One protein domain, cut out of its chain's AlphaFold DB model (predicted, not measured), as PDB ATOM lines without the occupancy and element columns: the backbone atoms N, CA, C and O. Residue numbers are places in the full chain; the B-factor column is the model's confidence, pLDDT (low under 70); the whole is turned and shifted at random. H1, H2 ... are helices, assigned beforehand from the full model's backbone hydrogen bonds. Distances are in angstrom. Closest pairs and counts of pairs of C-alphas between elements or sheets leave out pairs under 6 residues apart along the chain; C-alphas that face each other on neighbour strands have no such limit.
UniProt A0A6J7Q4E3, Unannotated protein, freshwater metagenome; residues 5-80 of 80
ATOM      1  N   ALA A   5     191.329 191.523 160.996       89.06
ATOM      2  CA  ALA A   5     190.179 191.844 160.156       89.06
ATOM      3  C   ALA A   5     189.952 193.365 160.067       89.06
ATOM      4  O   ALA A   5     189.588 193.888 159.019       89.06
ATOM      5  N   GLU A   6     190.238 194.098 161.143       90.75
ATOM      6  CA  GLU A   6     190.106 195.552 161.226       90.75
ATOM      7  C   GLU A   6     191.291 196.287 160.582       90.75
ATOM      8  O   GLU A   6     191.137 197.420 160.109       90.75
ATOM      9  N   ILE A   7     192.478 195.667 160.601       94.44
ATOM     10  CA  ILE A   7     193.699 196.168 159.953       94.44
ATOM     11  C   ILE A   7     193.578 196.082 158.433       94.44
ATOM     12  O   ILE A   7     193.875 197.067 157.749       94.44
ATOM     13  N   GLN A   8     193.132 194.932 157.927       94.50
ATOM     14  CA  GLN A   8     193.004 194.635 156.505       94.50
ATOM     15  C   GLN A   8     191.610 194.058 156.196       94.50
ATOM     16  O   GLN A   8     191.473 192.854 155.973       94.50
ATOM     17  N   PRO A   9     190.568 194.903 156.170       91.31
ATOM     18  CA  PRO A   9     189.254 194.507 155.685       91.31
ATOM     19  C   PRO A   9     189.316 194.004 154.239       91.31
ATOM     20  O   PRO A   9     190.152 194.449 153.443       91.31
ATOM     21  N   THR A  10     188.396 193.111 153.878       86.06
ATOM     22  CA  THR A  10     188.236 192.639 152.498       86.06
ATOM     23  C   THR A  10     188.060 193.826 151.547       86.06
ATOM     24  O   THR A  10     187.263 194.722 151.807       86.06
ATOM     25  N   GLY A  11     188.826 193.850 150.452       87.50
ATOM     26  CA  GLY A  11     188.792 194.929 149.456       87.50
ATOM     27  C   GLY A  11     189.693 196.134 149.764       87.50
ATOM     28  O   GLY A  11     189.935 196.950 148.879       87.50
ATOM     29  N   GLN A  12     190.261 196.238 150.969       89.62
ATOM     30  CA  GLN A  12     191.234 197.284 151.282       89.62
ATOM     31  C   GLN A  12     192.601 196.922 150.679       89.62
ATOM     32  O   GLN A  12     193.082 195.811 150.864       89.62
ATOM     33  N   VAL A  13     193.260 197.838 149.962       93.12
ATOM     34  CA  VAL A  13     194.585 197.563 149.356       93.12
ATOM     35  C   VAL A  13     195.723 197.829 150.341       93.12
ATOM     36  O   VAL A  13     196.644 197.026 150.458       93.12
ATOM     37  N   VAL A  14     195.660 198.949 151.064       94.50
ATOM     38  CA  VAL A  14     196.698 199.361 152.019       94.50
ATOM     39  C   VAL A  14     196.201 199.127 153.451       94.50
ATOM     40  O   VAL A  14     195.162 199.688 153.801       94.50
ATOM     41  N   PRO A  15     196.906 198.351 154.295       92.81
ATOM     42  CA  PRO A  15     196.494 198.088 155.675       92.81
ATOM     43  C   PRO A  15     196.531 199.327 156.578       92.81
ATOM     44  O   PRO A  15     197.337 200.238 156.390       92.81
ATOM     45  N   LYS A  16     195.710 199.330 157.634       94.56
ATOM     46  CA  LYS A  16     195.783 200.339 158.703       94.56
ATOM     47  C   LYS A  16     196.942 200.018 159.647       94.56
ATOM     48  O   LYS A  16     197.089 198.882 160.090       94.56
ATOM     49  N   VAL A  17     197.721 201.027 160.036       94.94
ATOM     50  CA  VAL A  17     198.792 200.856 161.031       94.94
ATOM     51  C   VAL A  17     198.172 200.647 162.417       94.94
ATOM     52  O   VAL A  17     197.728 201.597 163.059       94.94
ATOM     53  N   ARG A  18     198.119 199.392 162.876       94.75
ATOM     54  CA  ARG A  18     197.692 198.984 164.228       94.75
ATOM     55  C   ARG A  18     198.495 197.766 164.695       94.75
ATOM     56  O   ARG A  18     199.261 197.187 163.928       94.75
ATOM     57  N   ARG A  19     198.338 197.386 165.965       94.38
ATOM     58  CA  ARG A  19     199.019 196.224 166.558       94.38
ATOM     59  C   ARG A  19     198.214 194.942 166.339       94.38
ATOM     60  O   ARG A  19     197.034 194.890 166.678       94.38
ATOM     61  N   VAL A  20     198.887 193.915 165.830       94.81
ATOM     62  CA  VAL A  20     198.390 192.533 165.808       94.81
ATOM     63  C   VAL A  20     198.749 191.863 167.126       94.81
ATOM     64  O   VAL A  20     199.845 192.072 167.648       94.81
ATOM     65  N   GLU A  21     197.844 191.034 167.634       93.94
ATOM     66  CA  GLU A  21     198.082 190.206 168.812       93.94
ATOM     67  C   GLU A  21     197.925 188.718 168.471       93.94
ATOM     68  O   GLU A  21     197.048 188.307 167.698       93.94
ATOM     69  N   MET A  22     198.810 187.906 169.046       94.06
ATOM     70  CA  MET A  22     198.820 186.454 168.917       94.06
ATOM     71  C   MET A  22     198.887 185.828 170.304       94.06
ATOM     72  O   MET A  22     199.754 186.173 171.102       94.06
ATOM     73  N   ILE A  23     197.984 184.884 170.547       93.38
ATOM     74  CA  ILE A  23     197.928 184.078 171.761       93.38
ATOM     75  C   ILE A  23     198.176 182.631 171.351       93.38
ATOM     76  O   ILE A  23     197.607 182.161 170.363       93.38
ATOM     77  N   PHE A  24     199.023 181.943 172.112       95.06
ATOM     78  CA  PHE A  24     199.279 180.516 171.972       95.06
ATOM     79  C   PHE A  24     198.630 179.783 173.144       95.06
ATOM     80  O   PHE A  24     198.780 180.200 174.291       95.06
ATOM     81  N   GLY A  25     197.883 178.724 172.837       94.81
ATOM     82  CA  GLY A  25     197.249 177.873 173.837       94.81
ATOM     83  C   GLY A  25     198.195 176.829 174.417       94.81
ATOM     84  O   GLY A  25     199.324 176.655 173.952       94.81
ATOM     85  N   GLU A  26     197.695 176.099 175.409       96.25
ATOM     86  CA  GLU A  26     198.373 174.908 175.916       96.25
ATOM     87  C   GLU A  26     198.469 173.815 174.831       96.25
ATOM     88  O   GLU A  26     197.575 173.703 173.983       96.25
ATOM     89  N   PRO A  27     199.530 172.986 174.842       96.81
ATOM     90  CA  PRO A  27     199.637 171.844 173.942       96.81
ATOM     91  C   PRO A  27     198.469 170.862 174.102       96.81
ATOM     92  O   PRO A  27     198.090 170.494 175.214       96.81
ATOM     93  N   LEU A  28     197.934 170.382 172.978       95.75
ATOM     94  CA  LEU A  28     196.928 169.322 172.950       95.75
ATOM     95  C   LEU A  28     197.583 167.986 172.587       95.75
ATOM     96  O   LEU A  28     198.298 167.891 171.591       95.75
ATOM     97  N   TYR A  29     197.301 166.953 173.379       95.44
ATOM     98  CA  TYR A  29     197.803 165.593 173.174       95.44
ATOM     99  C   TYR A  29     196.657 164.653 172.788       95.44
ATOM    100  O   TYR A  29     195.594 164.675 173.419       95.44
ATOM    101  N   PHE A  30     196.890 163.814 171.774       94.19
ATOM    102  CA  PHE A  30     195.877 162.928 171.176       94.19
ATOM    103  C   PHE A  30     196.295 161.450 171.132       94.19
ATOM    104  O   PHE A  30     195.700 160.651 170.421       94.19
ATOM    105  N   GLU A  31     197.304 161.059 171.907       89.12
ATOM    106  CA  GLU A  31     197.908 159.717 171.861       89.12
ATOM    107  C   GLU A  31     196.922 158.579 172.195       89.12
ATOM    108  O   GLU A  31     197.103 157.454 171.744       89.12
ATOM    109  N   ASN A  32     195.849 158.879 172.935       87.19
ATOM    110  CA  ASN A  32     194.851 157.901 173.391       87.19
ATOM    111  C   ASN A  32     193.493 158.022 172.676       87.19
ATOM    112  O   ASN A  32     192.492 157.517 173.177       87.19
ATOM    113  N   TYR A  33     193.438 158.716 171.537       86.94
ATOM    114  CA  TYR A  33     192.185 158.981 170.817       86.94
ATOM    115  C   TYR A  33     191.727 157.824 169.915       86.94
ATOM    116  O   TYR A  33     190.603 157.841 169.426       86.94
ATOM    117  N   GLY A  34     192.560 156.799 169.725       89.94
ATOM    118  CA  GLY A  34     192.249 155.639 168.891       89.94
ATOM    119  C   GLY A  34     192.955 155.677 167.536       89.94
ATOM    120  O   GLY A  34     194.024 156.268 167.397       89.94
ATOM    121  N   ASP A  35     192.382 154.991 166.547       92.06
ATOM    122  CA  ASP A  35     192.969 154.868 165.210       92.06
ATOM    123  C   ASP A  35     192.866 156.191 164.438       92.06
ATOM    124  O   ASP A  35     191.776 156.686 164.158       92.06
ATOM    125  N   SER A  36     194.012 156.747 164.039       89.62
ATOM    126  CA  SER A  36     194.096 157.982 163.249       89.62
ATOM    127  C   SER A  36     193.499 157.880 161.840       89.62
ATOM    128  O   SER A  36     193.397 158.890 161.148       89.62
ATOM    129  N   THR A  37     193.145 156.680 161.383       93.56
ATOM    130  CA  THR A  37     192.454 156.462 160.106       93.56
ATOM    131  C   THR A  37     190.928 156.459 160.244       93.56
ATOM    132  O   THR A  37     190.227 156.572 159.235       93.56
ATOM    133  N   ASP A  38     190.395 156.397 161.471       96.38
ATOM    134  CA  ASP A  38     188.957 156.482 161.724       96.38
ATOM    135  C   ASP A  38     188.477 157.940 161.621       96.38
ATOM    136  O   ASP A  38     188.936 158.846 162.323       96.38
ATOM    137  N   GLN A  39     187.487 158.168 160.757       95.44
ATOM    138  CA  GLN A  39     186.865 159.477 160.566       95.44
ATOM    139  C   GLN A  39     186.241 160.036 161.849       95.44
ATOM    140  O   GLN A  39     186.238 161.252 162.037       95.44
ATOM    141  N   LYS A  40     185.721 159.182 162.739       94.56
ATOM    142  CA  LYS A  40     185.154 159.619 164.021       94.56
ATOM    143  C   LYS A  40     186.235 160.177 164.939       94.56
ATOM    144  O   LYS A  40     186.037 161.246 165.511       94.56
ATOM    145  N   VAL A  41     187.381 159.501 165.008       95.00
ATOM    146  CA  VAL A  41     188.547 159.945 165.784       95.00
ATOM    147  C   VAL A  41     189.050 161.285 165.252       95.00
ATOM    148  O   VAL A  41     189.207 162.239 166.012       95.00
ATOM    149  N   LEU A  42     189.213 161.409 163.932       95.62
ATOM    150  CA  LEU A  42     189.620 162.668 163.299       95.62
ATOM    151  C   LEU A  42     188.627 163.807 163.564       95.62
ATOM    152  O   LEU A  42     189.040 164.949 163.798       95.62
ATOM    153  N   ARG A  43     187.321 163.511 163.549       94.56
ATOM    154  CA  ARG A  43     186.279 164.497 163.849       94.56
ATOM    155  C   ARG A  43     186.383 164.986 165.289       94.56
ATOM    156  O   ARG A  43     186.387 166.195 165.495       94.56
ATOM    157  N   GLU A  44     186.540 164.076 166.245       94.69
ATOM    158  CA  GLU A  44     186.673 164.401 167.666       94.69
ATOM    159  C   GLU A  44     187.928 165.241 167.953       94.69
ATOM    160  O   GLU A  44     187.861 166.254 168.653       94.69
ATOM    161  N   VAL A  45     189.069 164.871 167.360       95.38
ATOM    162  CA  VAL A  45     190.318 165.647 167.444       95.38
ATOM    163  C   VAL A  45     190.107 167.063 166.905       95.38
ATOM    164  O   VAL A  45     190.475 168.041 167.557       95.38
ATOM    165  N   THR A  46     189.471 167.178 165.737       94.38
ATOM    166  CA  THR A  46     189.168 168.473 165.113       94.38
ATOM    167  C   THR A  46     188.260 169.315 166.003       94.38
ATOM    168  O   THR A  46     188.551 170.486 166.231       94.38
ATOM    169  N   ASP A  47     187.196 168.727 166.555       93.38
ATOM    170  CA  ASP A  47     186.288 169.423 167.469       93.38
ATOM    171  C   ASP A  47     187.008 169.926 168.716       93.38
ATOM    172  O   ASP A  47     186.830 171.077 169.111       93.38
ATOM    173  N   ARG A  48     187.892 169.115 169.304       95.19
ATOM    174  CA  ARG A  48     188.694 169.545 170.453       95.19
ATOM    175  C   ARG A  48     189.601 170.730 170.116       95.19
ATOM    176  O   ARG A  48     189.687 171.665 170.913       95.19
ATOM    177  N   ILE A  49     190.255 170.719 168.954       94.81
ATOM    178  CA  ILE A  49     191.090 171.841 168.493       94.81
ATOM    179  C   ILE A  49     190.232 173.098 168.314       94.81
ATOM    180  O   ILE A  49     190.573 174.151 168.851       94.81
ATOM    181  N   MET A  50     189.103 172.983 167.613       93.44
ATOM    182  CA  MET A  50     188.216 174.114 167.332       93.44
ATOM    183  C   MET A  50     187.622 174.714 168.608       93.44
ATOM    184  O   MET A  50     187.670 175.929 168.774       93.44
ATOM    185  N   ASN A  51     187.160 173.883 169.546       93.06
ATOM    186  CA  ASN A  51     186.652 174.334 170.844       93.06
ATOM    187  C   ASN A  51     187.736 175.046 171.669       93.06
ATOM    188  O   ASN A  51     187.470 176.065 172.302       93.06
ATOM    189  N   THR A  52     188.976 174.546 171.632       95.12
ATOM    190  CA  THR A  52     190.107 175.188 172.324       95.12
ATOM    191  C   THR A  52     190.417 176.553 171.711       95.12
ATOM    192  O   THR A  52     190.571 177.537 172.430       95.12
ATOM    193  N   ILE A  53     190.463 176.644 170.377       93.44
ATOM    194  CA  ILE A  53     190.667 177.913 169.670       93.44
ATOM    195  C   ILE A  53     189.532 178.888 169.978       93.44
ATOM    196  O   ILE A  53     189.819 180.051 170.239       93.44
ATOM    197  N   GLN A  54     188.276 178.434 169.978       92.12
ATOM    198  CA  GLN A  54     187.112 179.260 170.298       92.12
ATOM    199  C   GLN A  54     187.212 179.841 171.713       92.12
ATOM    200  O   GLN A  54     187.043 181.045 171.901       92.12
ATOM    201  N   ALA A  55     187.541 179.005 172.700       92.81
ATOM    202  CA  ALA A  55     187.708 179.442 174.081       92.81
ATOM    203  C   ALA A  55     188.836 180.480 174.230       92.81
ATOM    204  O   ALA A  55     188.692 181.440 174.981       92.81
ATOM    205  N   LEU A  56     189.941 180.313 173.494       94.25
ATOM    206  CA  LEU A  56     191.075 181.244 173.514       94.25
ATOM    207  C   LEU A  56     190.813 182.533 172.731       94.25
ATOM    208  O   LEU A  56     191.329 183.589 173.092       94.25
ATOM    209  N   SER A  57     190.075 182.451 171.625       92.12
ATOM    210  CA  SER A  57     189.821 183.589 170.744       92.12
ATOM    211  C   SER A  57     188.662 184.456 171.224       92.12
ATOM    212  O   SER A  57     188.596 185.622 170.846       92.12
ATOM    213  N   GLY A  58     187.731 183.897 172.006       89.81
ATOM    214  CA  GLY A  58     186.479 184.559 172.381       89.81
ATOM    215  C   GLY A  58     185.568 184.872 171.189       89.81
ATOM    216  O   GLY A  58     184.597 185.607 171.342       89.81
ATOM    217  N   GLN A  59     185.886 184.355 169.998       89.88
ATOM    218  CA  GLN A  59     185.099 184.584 168.793       89.88
ATOM    219  C   GLN A  59     183.831 183.733 168.826       89.88
ATOM    220  O   GLN A  59     183.857 182.556 169.198       89.88
ATOM    221  N   GLU A  60     182.719 184.330 168.409       86.44
ATOM    222  CA  GLU A  60     181.451 183.624 168.292       86.44
ATOM    223  C   GLU A  60     181.525 182.589 167.167       86.44
ATOM    224  O   GLU A  60     182.006 182.865 166.065       86.44
ATOM    225  N   TYR A  61     181.057 181.376 167.456       83.19
ATOM    226  CA  TYR A  61     180.934 180.350 166.434       83.19
ATOM    227  C   TYR A  61     179.676 180.601 165.612       83.19
ATOM    228  O   TYR A  61     178.585 180.723 166.164       83.19
ATOM    229  N   VAL A  62     179.830 180.618 164.291       85.62
ATOM    230  CA  VAL A  62     178.720 180.740 163.348       85.62
ATOM    231  C   VAL A  62     178.583 179.414 162.611       85.62
ATOM    232  O   VAL A  62     179.504 179.008 161.901       85.62
ATOM    233  N   ASP A  63     177.430 178.756 162.754       84.69
ATOM    234  CA  ASP A  63     177.095 177.520 162.031       84.69
ATOM    235  C   ASP A  63     176.700 177.829 160.578       84.69
ATOM    236  O   ASP A  63     175.564 177.663 160.130       84.69
ATOM    237  N   MET A  64     177.648 178.400 159.842       87.44
ATOM    238  CA  MET A  64     177.493 178.737 158.442       87.44
ATOM    239  C   MET A  64     178.817 178.543 157.723       87.44
ATOM    240  O   MET A  64     179.872 179.005 158.153       87.44
ATOM    241  N   TYR A  65     178.751 177.902 156.559       82.12
ATOM    242  CA  TYR A  65     179.905 177.830 155.682       82.12
ATOM    243  C   TYR A  65     180.312 179.220 155.193       82.12
ATOM    244  O   TYR A  65     179.479 180.013 154.748       82.12
ATOM    245  N   ALA A  66     181.620 179.470 155.178       83.31
ATOM    246  CA  ALA A  66     182.194 180.725 154.702       83.31
ATOM    247  C   ALA A  66     181.759 181.079 153.270       83.31
ATOM    248  O   ALA A  66     181.591 182.252 152.950       83.31
ATOM    249  N   THR A  67     181.547 180.079 152.408       87.19
ATOM    250  CA  THR A  67     181.036 180.280 151.045       87.19
ATOM    251  C   THR A  67     179.634 180.868 151.045       87.19
ATOM    252  O   THR A  67     179.412 181.861 150.366       87.19
ATOM    253  N   LYS A  68     178.724 180.306 151.850       89.62
ATOM    254  CA  LYS A  68     177.359 180.815 151.992       89.62
ATOM    255  C   LYS A  68     177.368 182.246 152.534       89.62
ATOM    256  O   LYS A  68     176.763 183.115 151.920       89.62
ATOM    257  N   ARG A  69     178.139 182.512 153.597       86.75
ATOM    258  CA  ARG A  69     178.235 183.862 154.174       86.75
ATOM    259  C   ARG A  69     178.800 184.886 153.189       86.75
ATOM    260  O   ARG A  69     178.380 186.038 153.201       86.75
ATOM    261  N   LYS A  70     179.753 184.470 152.348       82.00
ATOM    262  CA  LYS A  70     180.336 185.310 151.297       82.00
ATOM    263  C   LYS A  70     179.331 185.622 150.190       82.00
ATOM    264  O   LYS A  70     179.340 186.742 149.703       82.00
ATOM    265  N   THR A  71     178.500 184.656 149.796       87.38
ATOM    266  CA  THR A  71     177.408 184.896 148.844       87.38
ATOM    267  C   THR A  71     176.423 185.915 149.411       87.38
ATOM    268  O   THR A  71     176.240 186.950 148.791       87.38
ATOM    269  N   GLU A  72     175.928 185.703 150.635       87.31
ATOM    270  CA  GLU A  72     175.010 186.646 151.302       87.31
ATOM    271  C   GLU A  72     175.599 188.065 151.396       87.31
ATOM    272  O   GLU A  72     174.918 189.042 151.120       87.31
ATOM    273  N   MET A  73     176.891 188.189 151.721       80.94
ATOM    274  CA  MET A  73     177.566 189.489 151.822       80.94
ATOM    275  C   MET A  73     177.755 190.189 150.466       80.94
ATOM    276  O   MET A  73     177.855 191.408 150.430       80.94
ATOM    277  N   ASN A  74     177.863 189.441 149.364       81.44
ATOM    278  CA  ASN A  74     177.903 190.035 148.028       81.44
ATOM    279  C   ASN A  74     176.515 190.532 147.614       81.44
ATOM    280  O   ASN A  74     176.420 191.622 147.063       81.44
ATOM    281  N   ASP A  75     175.471 189.755 147.910       78.00
ATOM    282  CA  ASP A  75     174.088 190.109 147.586       78.00
ATOM    283  C   ASP A  75     173.659 191.385 148.346       78.00
ATOM    284  O   ASP A  75     173.110 192.301 147.744       78.00
ATOM    285  N   GLU A  76     174.021 191.513 149.634       74.62
ATOM    286  CA  GLU A  76     173.810 192.732 150.446       74.62
ATOM    287  C   GLU A  76     174.479 193.988 149.846       74.62
ATOM    288  O   GLU A  76     173.971 195.090 150.006       74.62
ATOM    289  N   VAL A  77     175.616 193.838 149.155       70.56
ATOM    290  CA  VAL A  77     176.361 194.955 148.538       70.56
ATOM    291  C   VAL A  77     175.797 195.344 147.167       70.56
ATOM    292  O   VAL A  77     176.035 196.460 146.718       70.56
ATOM    293  N   GLU A  78     175.084 194.445 146.482       64.62
ATOM    294  CA  GLU A  78     174.425 194.743 145.200       64.62
ATOM    295  C   GLU A  78     173.036 195.387 145.374       64.62
ATOM    296  O   GLU A  78     172.533 196.004 144.432       64.62
ATOM    297  N   GLU A  79     172.414 195.249 146.552       58.50
ATOM    298  CA  GLU A  79     171.108 195.850 146.875       58.50
ATOM    299  C   GLU A  79     171.183 197.314 147.376       58.50
ATOM    300  O   GLU A  79     170.158 198.003 147.339       58.50
ATOM    301  N   ASP A  80     172.366 197.798 147.781       47.12
ATOM    302  CA  ASP A  80     172.666 199.190 148.189       47.12
ATOM    303  C   ASP A  80     173.251 200.047 147.039       47.12
ATOM    304  O   ASP A  80     172.897 201.253 146.947       47.12
TER     305      ASP A  80
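Overview. This is residues 5 to 80 of the 80 residues of the protein "Unannotated protein" of freshwater metagenome (UniProt A0A6J7Q4E3). A long stretch without a named element, residues 5 to 38, sweeps out along the length of an open model, and helix H1 folds back from its far end; residues 62 to 80, with helix H2, stick out as a free arm. The printed part has 76 residues with two named helices, H1 then H2, and no named strand. By its named elements it is all helix, though these hold 32 of the 76. It is extended, with a radius of gyration of the C-alphas of 17.9 A, and elongated, spanning 52 by 31 by 19 A.

Along the chain. The printed part begins at C-alpha 5 (190.179, 191.844, 160.156). H1, residues 39 to 57, runs 26.3 A from C-alpha 39 (186.865, 159.477, 160.566). H2, residues 66 to 78, runs 18.6 A to C-alpha 78 (174.425, 194.743, 145.200).

Arrangement. H1 and H2 are apart, joined by a short link. Every O i to N i+4 pair is within hydrogen-bond range in H1, and 8 of 9 in H2.

Size, cuts and confidence. The farthest C-alphas, of Asn 32 and Asp 80, are 53.2 A apart. The printed part has no cut. Residues 78 to 80 have pLDDT under 70.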